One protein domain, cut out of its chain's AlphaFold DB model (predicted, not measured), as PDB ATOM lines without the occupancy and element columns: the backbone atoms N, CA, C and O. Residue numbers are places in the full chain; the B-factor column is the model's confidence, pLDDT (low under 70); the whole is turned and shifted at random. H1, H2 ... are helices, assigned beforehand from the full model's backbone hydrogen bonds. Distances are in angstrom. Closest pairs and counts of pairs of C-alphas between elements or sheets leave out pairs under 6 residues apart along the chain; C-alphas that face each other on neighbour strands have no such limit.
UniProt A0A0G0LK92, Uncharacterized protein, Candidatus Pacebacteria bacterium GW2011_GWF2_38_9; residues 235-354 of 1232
ATOM      1  N   GLU A 235     145.124 112.637 121.252       78.25
ATOM      2  CA  GLU A 235     146.000 112.600 120.073       78.25
ATOM      3  C   GLU A 235     146.643 113.968 119.771       78.25
ATOM      4  O   GLU A 235     147.515 114.042 118.910       78.25
ATOM      5  N   LEU A 236     146.276 115.032 120.502       80.12
ATOM      6  CA  LEU A 236     146.944 116.333 120.401       80.12
ATOM      7  C   LEU A 236     148.398 116.244 120.877       80.12
ATOM      8  O   LEU A 236     148.715 115.548 121.855       80.12
ATOM      9  N   ASP A 237     149.275 116.985 120.205       81.50
ATOM     10  CA  ASP A 237     150.662 117.139 120.623       81.50
ATOM     11  C   ASP A 237     150.751 117.853 121.998       81.50
ATOM     12  O   ASP A 237     149.796 118.512 122.434       81.50
ATOM     13  N   PRO A 238     151.867 117.704 122.736       73.31
ATOM     14  CA  PRO A 238     152.018 118.300 124.065       73.31
ATOM     15  C   PRO A 238     151.828 119.826 124.113       73.31
ATOM     16  O   PRO A 238     151.286 120.326 125.098       73.31
ATOM     17  N   GLN A 239     152.221 120.558 123.064       68.19
ATOM     18  CA  GLN A 239     152.098 122.017 123.006       68.19
ATOM     19  C   GLN A 239     150.628 122.427 122.866       68.19
ATOM     20  O   GLN A 239     150.150 123.284 123.608       68.19
ATOM     21  N   SER A 240     149.879 121.737 122.006       81.31
ATOM     22  CA  SER A 240     148.427 121.895 121.891       81.31
ATOM     23  C   SER A 240     147.699 121.601 123.210       81.31
ATOM     24  O   SER A 240     146.776 122.323 123.582       81.31
ATOM     25  N   LYS A 241     148.127 120.582 123.969       82.44
ATOM     26  CA  LYS A 241     147.538 120.252 125.285       82.44
ATOM     27  C   LYS A 241     147.779 121.343 126.330       82.44
ATOM     28  O   LYS A 241     146.833 121.741 127.010       82.44
ATOM     29  N   LEU A 242     149.012 121.847 126.429       75.44
ATOM     30  CA  LEU A 242     149.352 122.976 127.307       75.44
ATOM     31  C   LEU A 242     148.559 124.230 126.930       75.44
ATOM     32  O   LEU A 242     148.031 124.930 127.795       75.44
ATOM     33  N   TYR A 243     148.399 124.467 125.631       82.62
ATOM     34  CA  TYR A 243     147.616 125.581 125.125       82.62
ATOM     35  C   TYR A 243     146.133 125.483 125.531       82.62
ATOM     36  O   TYR A 243     145.587 126.437 126.087       82.62
ATOM     37  N   LEU A 244     145.491 124.317 125.383       87.25
ATOM     38  CA  LEU A 244     144.110 124.108 125.850       87.25
ATOM     39  C   LEU A 244     143.961 124.246 127.373       87.25
ATOM     40  O   LEU A 244     142.960 124.781 127.861       87.25
ATOM     41  N   GLN A 245     144.965 123.803 128.131       87.25
ATOM     42  CA  GLN A 245     144.998 123.984 129.579       87.25
ATOM     43  C   GLN A 245     145.065 125.474 129.949       87.25
ATOM     44  O   GLN A 245     144.322 125.918 130.825       87.25
ATOM     45  N   SER A 246     145.882 126.262 129.245       83.75
ATOM     46  CA  SER A 246     145.966 127.710 129.465       83.75
ATOM     47  C   SER A 246     144.641 128.420 129.172       83.75
ATOM     48  O   SER A 246     144.170 129.199 130.000       83.75
ATOM     49  N   LEU A 247     143.971 128.074 128.065       87.25
ATOM     50  CA  LEU A 247     142.651 128.611 127.724       87.25
ATOM     51  C   LEU A 247     141.603 128.281 128.792       87.25
ATOM     52  O   LEU A 247     140.741 129.108 129.088       87.25
ATOM     53  N   SER A 248     141.703 127.105 129.416       91.94
ATOM     54  CA  SER A 248     140.809 126.692 130.503       91.94
ATOM     55  C   SER A 248     141.021 127.526 131.776       91.94
ATOM     56  O   SER A 248     140.049 127.943 132.400       91.94
ATOM     57  N   ILE A 249     142.270 127.851 132.133       88.44
ATOM     58  CA  ILE A 249     142.573 128.730 133.280       88.44
ATOM     59  C   ILE A 249     142.052 130.151 133.027       88.44
ATOM     60  O   ILE A 249     141.403 130.737 133.896       88.44
ATOM     61  N   ILE A 250     142.280 130.688 131.822       84.31
ATOM     62  CA  ILE A 250     141.784 132.016 131.427       84.31
ATOM     63  C   ILE A 250     140.252 132.047 131.499       84.31
ATOM     64  O   ILE A 250     139.677 132.973 132.073       84.31
ATOM     65  N   THR A 251     139.599 130.996 131.000       90.06
ATOM     66  CA  THR A 251     138.144 130.811 131.069       90.06
ATOM     67  C   THR A 251     137.627 130.895 132.509       90.06
ATOM     68  O   THR A 251     136.639 131.584 132.767       90.06
ATOM     69  N   ILE A 252     138.304 130.245 133.465       92.12
ATOM     70  CA  ILE A 252     137.911 130.262 134.885       92.12
ATOM     71  C   ILE A 252     138.123 131.647 135.506       92.12
ATOM     72  O   ILE A 252     137.234 132.138 136.198       92.12
ATOM     73  N   ASN A 253     139.253 132.305 135.237       89.62
ATOM     74  CA  ASN A 253     139.523 133.656 135.745       89.62
ATOM     75  C   ASN A 253     138.510 134.686 135.227       89.62
ATOM     76  O   ASN A 253     138.052 135.538 135.987       89.62
ATOM     77  N   GLN A 254     138.115 134.585 133.955       89.19
ATOM     78  CA  GLN A 254     137.067 135.433 133.384       89.19
ATOM     79  C   GLN A 254     135.686 135.131 133.974       89.19
ATOM     80  O   GLN A 254     134.895 136.048 134.184       89.19
ATOM     81  N   ALA A 255     135.381 133.863 134.262       92.38
ATOM     82  CA  ALA A 255     134.140 133.495 134.937       92.38
ATOM     83  C   ALA A 255     134.095 134.052 136.372       92.38
ATOM     84  O   ALA A 255     133.086 134.629 136.771       92.38
ATOM     85  N   LEU A 256     135.201 133.947 137.119       89.81
ATOM     86  CA  LEU A 256     135.340 134.510 138.465       89.81
ATOM     87  C   LEU A 256     135.148 136.030 138.469       89.81
ATOM     88  O   LEU A 256     134.375 136.529 139.283       89.81
ATOM     89  N   SER A 257     135.790 136.759 137.551       85.81
ATOM     90  CA  SER A 257     135.702 138.225 137.506       85.81
ATOM     91  C   SER A 257     134.326 138.739 137.072       85.81
ATOM     92  O   SER A 257     133.865 139.752 137.592       85.81
ATOM     93  N   LYS A 258     133.650 138.039 136.150       89.12
ATOM     94  CA  LYS A 258     132.290 138.391 135.709       89.12
ATOM     95  C   LYS A 258     131.239 138.098 136.775       89.12
ATOM     96  O   LYS A 258     130.294 138.866 136.920       89.12
ATOM     97  N   TYR A 259     131.378 136.982 137.488       91.62
ATOM     98  CA  TYR A 259     130.371 136.543 138.452       91.62
ATOM     99  C   TYR A 259     130.538 137.190 139.830       91.62
ATOM    100  O   TYR A 259     129.542 137.516 140.474       91.62
ATOM    101  N   PHE A 260     131.779 137.419 140.268       89.69
ATOM    102  CA  PHE A 260     132.081 138.028 141.559       89.69
ATOM    103  C   PHE A 260     132.613 139.455 141.400       89.69
ATOM    104  O   PHE A 260     133.819 139.693 141.403       89.69
ATOM    105  N   ASN A 261     131.698 140.420 141.288       85.50
ATOM    106  CA  ASN A 261     132.049 141.835 141.392       85.50
ATOM    107  C   ASN A 261     132.314 142.243 142.853       85.50
ATOM    108  O   ASN A 261     131.960 141.531 143.796       85.50
ATOM    109  N   GLU A 262     132.903 143.418 143.043       79.44
ATOM    110  CA  GLU A 262     133.266 143.952 144.359       79.44
ATOM    111  C   GLU A 262     132.089 143.964 145.351       79.44
ATOM    112  O   GLU A 262     132.216 143.498 146.483       79.44
ATOM    113  N   ALA A 263     130.903 144.381 144.899       76.19
ATOM    114  CA  ALA A 263     129.695 144.393 145.721       76.19
ATOM    115  C   ALA A 263     129.254 142.984 146.158       76.19
ATOM    116  O   ALA A 263     128.731 142.800 147.259       76.19
ATOM    117  N   SER A 264     129.444 141.973 145.309       81.81
ATOM    118  CA  SER A 264     129.128 140.582 145.636       81.81
ATOM    119  C   SER A 264     130.146 139.979 146.607       81.81
ATOM    120  O   SER A 264     129.739 139.283 147.532       81.81
ATOM    121  N   LEU A 265     131.435 140.302 146.470       85.69
ATOM    122  CA  LEU A 265     132.492 139.845 147.376       85.69
ATOM    123  C   LEU A 265     132.389 140.508 148.753       85.69
ATOM    124  O   LEU A 265     132.561 139.832 149.767       85.69
ATOM    125  N   ALA A 266     131.970 141.773 148.815       83.00
ATOM    126  CA  ALA A 266     131.665 142.447 150.076       83.00
ATOM    127  C   ALA A 266     130.560 141.729 150.876       83.00
ATOM    128  O   ALA A 266     130.643 141.626 152.100       83.00
ATOM    129  N   LYS A 267     129.557 141.131 150.206       84.19
ATOM    130  CA  LYS A 267     128.518 140.310 150.873       84.19
ATOM    131  C   LYS A 267     129.075 139.033 151.508       84.19
ATOM    132  O   LYS A 267     128.437 138.472 152.396       84.19
ATOM    133  N   TYR A 268     130.241 138.585 151.056       82.12
ATOM    134  CA  TYR A 268     130.973 137.447 151.602       82.12
ATOM    135  C   TYR A 268     132.038 137.865 152.632       82.12
ATOM    136  O   TYR A 268     132.755 137.008 153.132       82.12
ATOM    137  N   GLY A 269     132.115 139.152 152.992       83.00
ATOM    138  CA  GLY A 269     133.050 139.661 153.999       83.00
ATOM    139  C   GLY A 269     134.443 139.993 153.463       83.00
ATOM    140  O   GLY A 269     135.353 140.216 154.255       83.00
ATOM    141  N   PHE A 270     134.631 140.038 152.141       85.88
ATOM    142  CA  PHE A 270     135.890 140.508 151.563       85.88
ATOM    143  C   PHE A 270     135.959 142.047 151.551       85.88
ATOM    144  O   PHE A 270     134.935 142.693 151.310       85.88
ATOM    145  N   PRO A 271     137.144 142.648 151.764       74.38
ATOM    146  CA  PRO A 271     137.339 144.089 151.625       74.38
ATOM    147  C   PRO A 271     137.008 144.602 150.208       74.38
ATOM    148  O   PRO A 271     137.212 143.857 149.237       74.38
ATOM    149  N   PRO A 272     136.574 145.870 150.065       64.75
ATOM    150  CA  PRO A 272     136.539 146.572 148.778       64.75
ATOM    151  C   PRO A 272     137.862 146.399 148.007       64.75
ATOM    152  O   PRO A 272     138.934 146.351 148.609       64.75
ATOM    153  N   GLY A 273     137.786 146.226 146.689       74.12
ATOM    154  CA  GLY A 273     138.927 145.943 145.808       74.12
ATOM    155  C   GLY A 273     139.392 144.478 145.739       74.12
ATOM    156  O   GLY A 273     140.237 144.153 144.904       74.12
ATOM    157  N   THR A 274     138.842 143.564 146.551       81.25
ATOM    158  CA  THR A 274     139.237 142.143 146.500       81.25
ATOM    159  C   THR A 274     138.827 141.501 145.171       81.25
ATOM    160  O   THR A 274     137.668 141.584 144.771       81.25
ATOM    161  N   ARG A 275     139.752 140.790 144.512       80.75
ATOM    162  CA  ARG A 275     139.456 139.901 143.375       80.75
ATOM    163  C   ARG A 275     139.921 138.483 143.670       80.75
ATOM    164  O   ARG A 275     140.970 138.300 144.279       80.75
ATOM    165  N   ILE A 276     139.142 137.505 143.208       83.94
ATOM    166  CA  ILE A 276     139.423 136.081 143.407       83.94
ATOM    167  C   ILE A 276     139.902 135.468 142.091       83.94
ATOM    168  O   ILE A 276     139.187 135.519 141.092       83.94
ATOM    169  N   THR A 277     141.108 134.902 142.086       89.25
ATOM    170  CA  THR A 277     141.721 134.241 140.921       89.25
ATOM    171  C   THR A 277     141.752 132.724 141.088       89.25
ATOM    172  O   THR A 277     141.615 132.196 142.193       89.25
ATOM    173  N   PHE A 278     141.952 132.003 139.983       90.25
ATOM    174  CA  PHE A 278     142.045 130.544 139.956       90.25
ATOM    175  C   PHE A 278     143.045 130.008 140.989       90.25
ATOM    176  O   PHE A 278     142.726 129.059 141.701       90.25
ATOM    177  N   ASP A 279     144.213 130.639 141.136       83.94
ATOM    178  CA  ASP A 279     145.269 130.179 142.046       83.94
ATOM    179  C   ASP A 279     144.949 130.364 143.530       83.94
ATOM    180  O   ASP A 279     145.503 129.651 144.369       83.94
ATOM    181  N   GLN A 280     144.015 131.258 143.852       86.19
ATOM    182  CA  GLN A 280     143.508 131.443 145.211       86.19
ATOM    183  C   GLN A 280     142.453 130.391 145.586       86.19
ATOM    184  O   GLN A 280     142.067 130.294 146.752       86.19
ATOM    185  N   LEU A 281     141.987 129.581 144.627       88.56
ATOM    186  CA  LEU A 281     140.997 128.547 144.895       88.56
ATOM    187  C   LEU A 281     141.639 127.302 145.544       88.56
ATOM    188  O   LEU A 281     142.752 126.891 145.176       88.56
ATOM    189  N   PRO A 282     140.917 126.622 146.457       89.81
ATOM    190  CA  PRO A 282     141.339 125.333 146.999       89.81
ATOM    191  C   PRO A 282     141.706 124.344 145.887       89.81
ATOM    192  O   PRO A 282     141.028 124.269 144.862       89.81
ATOM    193  N   LEU A 283     142.777 123.563 146.080       86.69
ATOM    194  CA  LEU A 283     143.316 122.664 145.045       86.69
ATOM    195  C   LEU A 283     142.260 121.699 144.479       86.69
ATOM    196  O   LEU A 283     142.263 121.410 143.285       86.69
ATOM    197  N   GLU A 284     141.358 121.211 145.329       85.38
ATOM    198  CA  GLU A 284     140.289 120.302 144.915       85.38
ATOM    199  C   GLU A 284     139.252 121.007 144.027       85.38
ATOM    200  O   GLU A 284     138.863 120.479 142.986       85.38
ATOM    201  N   ILE A 285     138.892 122.249 144.362       89.00
ATOM    202  CA  ILE A 285     137.996 123.075 143.546       89.00
ATOM    203  C   ILE A 285     138.663 123.470 142.225       89.00
ATOM    204  O   ILE A 285     138.011 123.432 141.183       89.00
ATOM    205  N   ARG A 286     139.972 123.764 142.229       91.75
ATOM    206  CA  ARG A 286     140.740 124.026 141.002       91.75
ATOM    207  C   ARG A 286     140.666 122.867 140.019       91.75
ATOM    208  O   ARG A 286     140.389 123.096 138.848       91.75
ATOM    209  N   LYS A 287     140.877 121.633 140.482       91.50
ATOM    210  CA  LYS A 287     140.785 120.437 139.628       91.50
ATOM    211  C   LYS A 287     139.392 120.292 139.023       91.50
ATOM    212  O   LYS A 287     139.260 120.148 137.814       91.50
ATOM    213  N   GLN A 288     138.359 120.423 139.851       92.00
ATOM    214  CA  GLN A 288     136.975 120.274 139.405       92.00
ATOM    215  C   GLN A 288     136.544 121.391 138.441       92.00
ATOM    216  O   GLN A 288     135.810 121.125 137.489       92.00
ATOM    217  N   LEU A 289     137.013 122.627 138.643       91.88
ATOM    218  CA  LEU A 289     136.780 123.734 137.712       91.88
ATOM    219  C   LEU A 289     137.570 123.577 136.417       91.88
ATOM    220  O   LEU A 289     137.025 123.879 135.362       91.88
ATOM    221  N   MET A 290     138.803 123.070 136.469       92.62
ATOM    222  CA  MET A 290     139.590 122.768 135.270       92.62
ATOM    223  C   MET A 290     138.915 121.710 134.412       92.62
ATOM    224  O   MET A 290     138.768 121.935 133.218       92.62
ATOM    225  N   ASP A 291     138.421 120.623 135.005       91.62
ATOM    226  CA  ASP A 291     137.681 119.594 134.266       91.62
ATOM    227  C   ASP A 291     136.444 120.185 133.568       91.62
ATOM    228  O   ASP A 291     136.124 119.841 132.430       91.62
ATOM    229  N   ARG A 292     135.746 121.113 134.235       93.50
ATOM    230  CA  ARG A 292     134.559 121.789 133.686       93.50
ATOM    231  C   ARG A 292     134.919 122.771 132.583       93.50
ATOM    232  O   ARG A 292     134.304 122.729 131.524       93.50
ATOM    233  N   ALA A 293     135.905 123.629 132.816       92.44
ATOM    234  CA  ALA A 293     136.376 124.600 131.839       92.44
ATOM    235  C   ALA A 293     136.920 123.901 130.591       92.44
ATOM    236  O   ALA A 293     136.598 124.307 129.480       92.44
ATOM    237  N   PHE A 294     137.641 122.794 130.768       93.31
ATOM    238  CA  PHE A 294     138.167 121.994 129.670       93.31
ATOM    239  C   PHE A 294     137.052 121.399 128.802       93.31
ATOM    240  O   PHE A 294     137.134 121.473 127.581       93.31
ATOM    241  N   LEU A 295     135.967 120.903 129.411       90.69
ATOM    242  CA  LEU A 295     134.779 120.467 128.668       90.69
ATOM    243  C   LEU A 295     134.140 121.614 127.865       90.69
ATOM    244  O   LEU A 295     133.683 121.391 126.748       90.69
ATOM    245  N   GLN A 296     134.116 122.844 128.395       94.69
ATOM    246  CA  GLN A 296     133.592 123.998 127.645       94.69
ATOM    247  C   GLN A 296     134.500 124.379 126.469       94.69
ATOM    248  O   GLN A 296     134.013 124.636 125.369       94.69
ATOM    249  N   VAL A 297     135.817 124.362 126.686       92.38
ATOM    250  CA  VAL A 297     136.836 124.583 125.649       92.38
ATOM    251  C   VAL A 297     136.719 123.519 124.548       92.38
ATOM    252  O   VAL A 297     136.689 123.859 123.366       92.38
ATOM    253  N   GLU A 298     136.579 122.243 124.915       90.50
ATOM    254  CA  GLU A 298     136.383 121.130 123.979       90.50
ATOM    255  C   GLU A 298     135.093 121.292 123.165       90.50
ATOM    256  O   GLU A 298     135.132 121.218 121.938       90.50
ATOM    257  N   ASN A 299     133.964 121.589 123.816       90.62
ATOM    258  CA  ASN A 299     132.683 121.785 123.132       90.62
ATOM    259  C   ASN A 299     132.731 122.932 122.113       90.62
ATOM    260  O   ASN A 299     132.146 122.824 121.034       90.62
ATOM    261  N   LEU A 300     133.440 124.022 122.423       92.00
ATOM    262  CA  LEU A 300     133.597 125.143 121.495       92.00
ATOM    263  C   LEU A 300     134.494 124.799 120.306       92.00
ATOM    264  O   LEU A 300     134.181 125.206 119.188       92.00
ATOM    265  N   LEU A 301     135.547 124.005 120.507       90.56
ATOM    266  CA  LEU A 301     136.382 123.510 119.407       90.56
ATOM    267  C   LEU A 301     135.637 122.503 118.523       90.56
ATOM    268  O   LEU A 301     135.769 122.530 117.303       90.56
ATOM    269  N   LEU A 302     134.808 121.645 119.123       87.50
ATOM    270  CA  LEU A 302     133.959 120.695 118.396       87.50
ATOM    271  C   LEU A 302     132.806 121.370 117.648       87.50
ATOM    272  O   LEU A 302     132.259 120.778 116.724       87.50
ATOM    273  N   SER A 303     132.442 122.602 118.016       88.62
ATOM    274  CA  SER A 303     131.418 123.374 117.303       88.62
ATOM    275  C   SER A 303     131.864 123.862 115.920       88.62
ATOM    276  O   SER A 303     131.063 124.471 115.218       88.62
ATOM    277  N   GLU A 304     133.140 123.659 115.563       87.69
ATOM    278  CA  GLU A 304     133.802 124.137 114.337       87.69
ATOM    279  C   GLU A 304     133.792 125.667 114.149       87.69
ATOM    280  O   GLU A 304     134.401 126.178 113.213       87.69
ATOM    281  N   LYS A 305     133.189 126.429 115.077       87.81
ATOM    282  CA  LYS A 305     133.243 127.901 115.108       87.81
ATOM    283  C   LYS A 305     134.650 128.435 115.359       87.81
ATOM    284  O   LYS A 305     134.951 129.565 114.987       87.81
ATOM    285  N   PHE A 306     135.486 127.629 116.008       91.69
ATOM    286  CA  PHE A 306     136.876 127.937 116.302       91.69
ATOM    287  C   PHE A 306     137.724 126.722 115.959       91.69
ATOM    288  O   PHE A 306     137.427 125.612 116.407       91.69
ATOM    289  N   THR A 307     138.805 126.925 115.209       89.88
ATOM    290  CA  THR A 307     139.823 125.888 115.036       89.88
ATOM    291  C   THR A 307     141.000 126.170 115.959       89.88
ATOM    292  O   THR A 307     141.320 127.322 116.249       89.88
ATOM    293  N   LEU A 308     141.670 125.120 116.434       87.19
ATOM    294  CA  LEU A 308     142.846 125.277 117.292       87.19
ATOM    295  C   LEU A 308     143.951 126.090 116.596       87.19
ATOM    296  O   LEU A 308     144.614 126.904 117.231       87.19
ATOM    297  N   GLU A 309     144.109 125.905 115.286       85.56
ATOM    298  CA  GLU A 309     145.069 126.643 114.471       85.56
ATOM    299  C   GLU A 309     144.728 128.138 114.396       85.56
ATOM    300  O   GLU A 309     145.616 128.976 114.567       85.56
ATOM    301  N   ASP A 310     143.446 128.478 114.230       84.12
ATOM    302  CA  ASP A 310     143.005 129.873 114.238       84.12
ATOM    303  C   ASP A 310     143.160 130.500 115.622       84.12
ATOM    304  O   ASP A 310     143.615 131.639 115.732       84.12
ATOM    305  N   LEU A 311     142.867 129.749 116.690       84.44
ATOM    306  CA  LEU A 311     143.118 130.217 118.049       84.44
ATOM    307  C   LEU A 311     144.605 130.470 118.284       84.44
ATOM    308  O   LEU A 311     144.911 131.406 119.005       84.44
ATOM    309  N   ILE A 312     145.526 129.687 117.714       77.12
ATOM    310  CA  ILE A 312     146.979 129.895 117.865       77.12
ATOM    311  C   ILE A 312     147.458 131.100 117.044       77.12
ATOM    312  O   ILE A 312     148.256 131.903 117.532       77.12
ATOM    313  N   LYS A 313     146.957 131.269 115.819       77.00
ATOM    314  CA  LYS A 313     147.404 132.336 114.911       77.00
ATOM    315  C   LYS A 313     146.746 133.688 115.183       77.00
ATOM    316  O   LYS A 313     147.357 134.713 114.905       77.00
ATOM    317  N   ASN A 314     145.523 133.707 115.718       78.31
ATOM    318  CA  ASN A 314     144.701 134.914 115.778       78.31
ATOM    319  C   ASN A 314     144.297 135.306 117.221       78.31
ATOM    320  O   ASN A 314     143.422 134.668 117.819       78.31
ATOM    321  N   PRO A 315     144.861 136.402 117.770       69.19
ATOM    322  CA  PRO A 315     144.500 136.919 119.091       69.19
ATOM    323  C   PRO A 315     143.007 137.239 119.291       69.19
ATOM    324  O   PRO A 315     142.501 137.001 120.390       69.19
ATOM    325  N   ALA A 316     142.270 137.704 118.267       64.62
ATOM    326  CA  ALA A 316     140.822 137.987 118.387       64.62
ATOM    327  C   ALA A 316     140.059 136.749 118.801       64.62
ATOM    328  O   ALA A 316     139.205 136.776 119.692       64.62
ATOM    329  N   GLN A 317     140.342 135.664 118.081       79.31
ATOM    330  CA  GLN A 317     139.576 134.450 118.233       79.31
ATOM    331  C   GLN A 317     139.794 133.871 119.623       79.31
ATOM    332  O   GLN A 317     138.832 133.395 120.210       79.31
ATOM    333  N   ARG A 318     140.992 134.026 120.211       83.31
ATOM    334  CA  ARG A 318     141.254 133.670 121.615       83.31
ATOM    335  C   ARG A 318     140.357 134.422 122.596       83.31
ATOM    336  O   ARG A 318     139.816 133.805 123.510       83.31
ATOM    337  N   ILE A 319     140.199 135.736 122.422       71.44
ATOM    338  CA  ILE A 319     139.393 136.571 123.328       71.44
ATOM    339  C   ILE A 319     137.910 136.206 123.212       71.44
ATOM    340  O   ILE A 319     137.254 135.983 124.231       71.44
ATOM    341  N   SER A 320     137.397 136.094 121.983       81.50
ATOM    342  CA  SER A 320     136.010 135.683 121.726       81.50
ATOM    343  C   SER A 320     135.733 134.274 122.265       81.50
ATOM    344  O   SER A 320     134.780 134.067 123.018       81.50
ATOM    345  N   PHE A 321     136.643 133.335 121.989       92.56
ATOM    346  CA  PHE A 321     136.590 131.962 122.485       92.56
ATOM    347  C   PHE A 321     136.559 131.904 124.012       92.56
ATOM    348  O   PHE A 321     135.672 131.276 124.581       92.56
ATOM    349  N   SER A 322     137.479 132.598 124.690       83.12
ATOM    350  CA  SER A 322     137.545 132.609 126.154       83.12
ATOM    351  C   SER A 322     136.305 133.256 126.777       83.12
ATOM    352  O   SER A 322     135.756 132.744 127.753       83.12
ATOM    353  N   ASN A 323     135.790 134.336 126.178       83.88
ATOM    354  CA  ASN A 323     134.552 134.961 126.632       83.88
ATOM    355  C   ASN A 323     133.361 134.003 126.524       83.88
ATOM    356  O   ASN A 323     132.601 133.874 127.487       83.88
ATOM    357  N   GLN A 324     133.231 133.293 125.403       92.31
ATOM    358  CA  GLN A 324     132.159 132.323 125.198       92.31
ATOM    359  C   GLN A 324     132.316 131.091 126.102       92.31
ATOM    360  O   GLN A 324     131.328 130.605 126.658       92.31
ATOM    361  N   ALA A 325     133.549 130.625 126.314       92.62
ATOM    362  CA  ALA A 325     133.858 129.538 127.237       92.62
ATOM    363  C   ALA A 325     133.522 129.932 128.682       92.62
ATOM    364  O   ALA A 325     132.914 129.145 129.406       92.62
ATOM    365  N   SER A 326     133.844 131.169 129.089       92.88
ATOM    366  CA  SER A 326     133.579 131.677 130.444       92.88
ATOM    367  C   SER A 326     132.083 131.794 130.711       92.88
ATOM    368  O   SER A 326     131.610 131.368 131.762       92.88
ATOM    369  N   LEU A 327     131.317 132.281 129.730       92.00
ATOM    370  CA  LEU A 327     129.863 132.337 129.818       92.00
ATOM    371  C   LEU A 327     129.267 130.927 129.879       92.00
ATOM    372  O   LEU A 327     128.413 130.662 130.717       92.00
ATOM    373  N   SER A 328     129.764 129.998 129.059       91.62
ATOM    374  CA  SER A 328     129.316 128.598 129.083       91.62
ATOM    375  C   SER A 328     129.622 127.920 130.425       91.62
ATOM    376  O   SER A 328     128.803 127.157 130.929       91.62
ATOM    377  N   LEU A 329     130.760 128.243 131.051       94.56
ATOM    378  CA  LEU A 329     131.115 127.771 132.392       94.56
ATOM    379  C   LEU A 329     130.194 128.349 133.481       94.56
ATOM    380  O   LEU A 329     129.847 127.629 134.415       94.56
ATOM    381  N   LEU A 330     129.779 129.616 133.357       92.38
ATOM    382  CA  LEU A 330     128.816 130.251 134.269       92.38
ATOM    383  C   LEU A 330     127.391 129.712 134.099       92.38
ATOM    384  O   LEU A 330     126.646 129.640 135.075       92.38
ATOM    385  N   MET A 331     127.032 129.305 132.881       89.94
ATOM    386  CA  MET A 331     125.743 128.683 132.573       89.94
ATOM    387  C   MET A 331     125.706 127.184 132.919       89.94
ATOM    388  O   MET A 331     124.617 126.628 133.038       89.94
ATOM    389  N   ASP A 332     126.856 126.521 133.116       92.12
ATOM    390  CA  ASP A 332     126.924 125.159 133.664       92.12
ATOM    391  C   ASP A 332     126.584 125.197 135.168       92.12
ATOM    392  O   ASP A 332     127.387 125.692 135.968       92.12
ATOM    393  N   PRO A 333     125.451 124.610 135.612       89.19
ATOM    394  CA  PRO A 333     125.056 124.626 137.019       89.19
ATOM    395  C   PRO A 333     126.114 124.018 137.946       89.19
ATOM    396  O   PRO A 333     126.206 124.383 139.117       89.19
ATOM    397  N   ARG A 334     126.928 123.076 137.452       90.38
ATOM    398  CA  ARG A 334     128.025 122.491 138.236       90.38
ATOM    399  C   ARG A 334     129.211 123.443 138.319       90.38
ATOM    400  O   ARG A 334     129.767 123.577 139.403       90.38
ATOM    401  N   GLY A 335     129.560 124.118 137.222       91.00
ATOM    402  CA  GLY A 335     130.587 125.164 137.203       91.00
ATOM    403  C   GLY A 335     130.256 126.286 138.189       91.00
ATOM    404  O   GLY A 335     131.061 126.606 139.061       91.00
ATOM    405  N   LEU A 336     129.018 126.781 138.147       91.50
ATOM    406  CA  LEU A 336     128.538 127.829 139.044       91.50
ATOM    407  C   LEU A 336     128.530 127.410 140.524       91.50
ATOM    408  O   LEU A 336     128.910 128.185 141.404       91.50
ATOM    409  N   ASN A 337     128.120 126.171 140.816       91.31
ATOM    410  CA  ASN A 337     128.151 125.635 142.179       91.31
ATOM    411  C   ASN A 337     129.581 125.501 142.717       91.31
ATOM    412  O   ASN A 337     129.811 125.783 143.892       91.31
ATOM    413  N   LEU A 338     130.540 125.111 141.872       92.88
ATOM    414  CA  LEU A 338     131.952 125.035 142.250       92.88
ATOM    415  C   LEU A 338     132.536 126.417 142.539       92.88
ATOM    416  O   LEU A 338     133.209 126.577 143.554       92.88
ATOM    417  N   LEU A 339     132.229 127.418 141.707       90.69
ATOM    418  CA  LEU A 339     132.652 128.806 141.924       90.69
ATOM    419  C   LEU A 339     132.108 129.353 143.255       90.69
ATOM    420  O   LEU A 339     132.870 129.872 144.067       90.69
ATOM    421  N   ASN A 340     130.816 129.151 143.535       89.88
ATOM    422  CA  ASN A 340     130.199 129.541 144.809       89.88
ATOM    423  C   ASN A 340     130.764 128.779 146.019       89.88
ATOM    424  O   ASN A 340     130.941 129.360 147.093       89.88
ATOM    425  N   GLY A 341     131.054 127.485 145.861       88.38
ATOM    426  CA  GLY A 341     131.710 126.671 146.885       88.38
ATOM    427  C   GLY A 341     133.107 127.192 147.224       88.38
ATOM    428  O   GLY A 341     133.438 127.330 148.399       88.38
ATOM    429  N   ALA A 342     133.876 127.580 146.203       86.00
ATOM    430  CA  ALA A 342     135.222 128.119 146.360       86.00
ATOM    431  C   ALA A 342     135.244 129.380 147.236       86.00
ATOM    432  O   ALA A 342     136.035 129.468 148.171       86.00
ATOM    433  N   ILE A 343     134.332 130.328 146.988       88.94
ATOM    434  CA  ILE A 343     134.266 131.581 147.759       88.94
ATOM    435  C   ILE A 343     133.892 131.324 149.221       88.94
ATOM    436  O   ILE A 343     134.465 131.921 150.135       88.94
ATOM    437  N   ARG A 344     132.972 130.386 149.473       86.62
ATOM    438  CA  ARG A 344     132.603 129.983 150.839       86.62
ATOM    439  C   ARG A 344     133.755 129.316 151.591       86.62
ATOM    440  O   ARG A 344     133.905 129.516 152.793       86.62
ATOM    441  N   GLU A 345     134.576 128.527 150.907       87.25
ATOM    442  CA  GLU A 345     135.748 127.912 151.534       87.25
ATOM    443  C   GLU A 345     136.845 128.940 151.834       87.25
ATOM    444  O   GLU A 345     137.409 128.904 152.929       87.25
ATOM    445  N   ILE A 346     137.091 129.890 150.923       85.31
ATOM    446  CA  ILE A 346     138.065 130.975 151.132       85.31
ATOM    447  C   ILE A 346     137.656 131.833 152.334       85.31
ATOM    448  O   ILE A 346     138.464 132.041 153.233       85.31
ATOM    449  N   THR A 347     136.393 132.254 152.414       82.56
ATOM    450  CA  THR A 347     135.880 133.039 153.559       82.56
ATOM    451  C   THR A 347     136.017 132.297 154.887       82.56
ATOM    452  O   THR A 347     136.516 132.849 155.864       82.56
ATOM    453  N   THR A 348     135.678 131.005 154.911       81.31
ATOM    454  CA  THR A 348     135.822 130.171 156.117       81.31
ATOM    455  C   THR A 348     137.292 129.989 156.531       81.31
ATOM    456  O   THR A 348     137.590 129.802 157.716       81.31
ATOM    457  N   ALA A 349     138.224 130.014 155.574       77.62
ATOM    458  CA  ALA A 349     139.658 129.962 155.846       77.62
ATOM    459  C   ALA A 349     140.180 131.295 156.410       77.62
ATOM    460  O   ALA A 349     140.934 131.272 157.387       77.62
ATOM    461  N   THR A 350     139.728 132.433 155.874       68.44
ATOM    462  CA  THR A 350     140.081 133.781 156.358       68.44
ATOM    463  C   THR A 350     139.665 133.983 157.821       68.44
ATOM    464  O   THR A 350     140.502 134.354 158.646       68.44
ATOM    465  N   ASP A 351     138.446 133.574 158.193       69.38
ATOM    466  CA  ASP A 351     137.935 133.644 159.576       69.38
ATOM    467  C   ASP A 351     138.765 132.827 160.587       69.38
ATOM    468  O   ASP A 351     138.813 133.125 161.787       69.38
ATOM    469  N   LYS A 352     139.410 131.744 160.132       71.31
ATOM    470  CA  LYS A 352     140.306 130.936 160.973       71.31
ATOM    471  C   LYS A 352     141.680 131.579 161.126       71.31
ATOM    472  O   LYS A 352     142.259 131.478 162.204       71.31
ATOM    473  N   VAL A 353     142.186 132.225 160.077       55.94
ATOM    474  CA  VAL A 353     143.485 132.914 160.083       55.94
ATOM    475  C   VAL A 353     143.461 134.123 161.021       55.94
ATOM    476  O   VAL A 353     144.408 134.329 161.779       55.94
ATOM    477  N   GLU A 354     142.352 134.858 161.064       51.34
ATOM    478  CA  GLU A 354     142.206 136.047 161.914       51.34
ATOM    479  C   GLU A 354     142.188 135.705 163.419       51.34
ATOM    480  O   GLU A 354     142.760 136.422 164.241       51.34
TER     481      GLU A 354
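Overview. This is residues 235 to 354 of the 1232 residues of an uncharacterized protein of Candidatus Pacebacteria bacterium GW2011_GWF2_38_9 (UniProt A0A0G0LK92). Helices H1, H3 and H5 cross one another as a core, and H6 turns off after H5, runs beside part of H3 and lengthens the body. Short H4 lies at the opposite end from H6. The printed part has 120 residues with six named helices, H1 to H6, and no named strand: all helix, compact, radius of gyration of the C-alphas 15.4 A, spans 48 by 25 by 23 A.

Arrangement. H1, residues 238 to 259, touches H3, residues 283 to 302, closest at C-alphas 248 and 293, 5.1 A. H5, residues 315 to 331, is the hub; it touches H1 at C-alphas 326 and 251, 4.7 A, at a steep tilt of 58 degrees. H6, residues 333 to 354, touches H3 at a shallow tilt of 25 degrees, opposite ways, closest at C-alphas 335 and 292, 6.3 A. H4, residues 308 to 313, touches H5 only at the corner, closest at C-alphas 311 and 318, 5.3 A. H2, residues 262 to 266, touches no helix. Every O i to N i+4 pair is within hydrogen-bond range in H1 to H5, and 17 of 18 in H6.

Along the chain. H1 spans 31.8 A from C-alpha 238 at (152.018, 118.300, 124.065); H6 spans 32.3 A to C-alpha 354 at (142.206, 136.047, 161.914).

Size, cuts and confidence. The printed part has no cut. The link H2 to H3 is long. Mean pLDDT of the printed part is 85.1, with eight residues under 70.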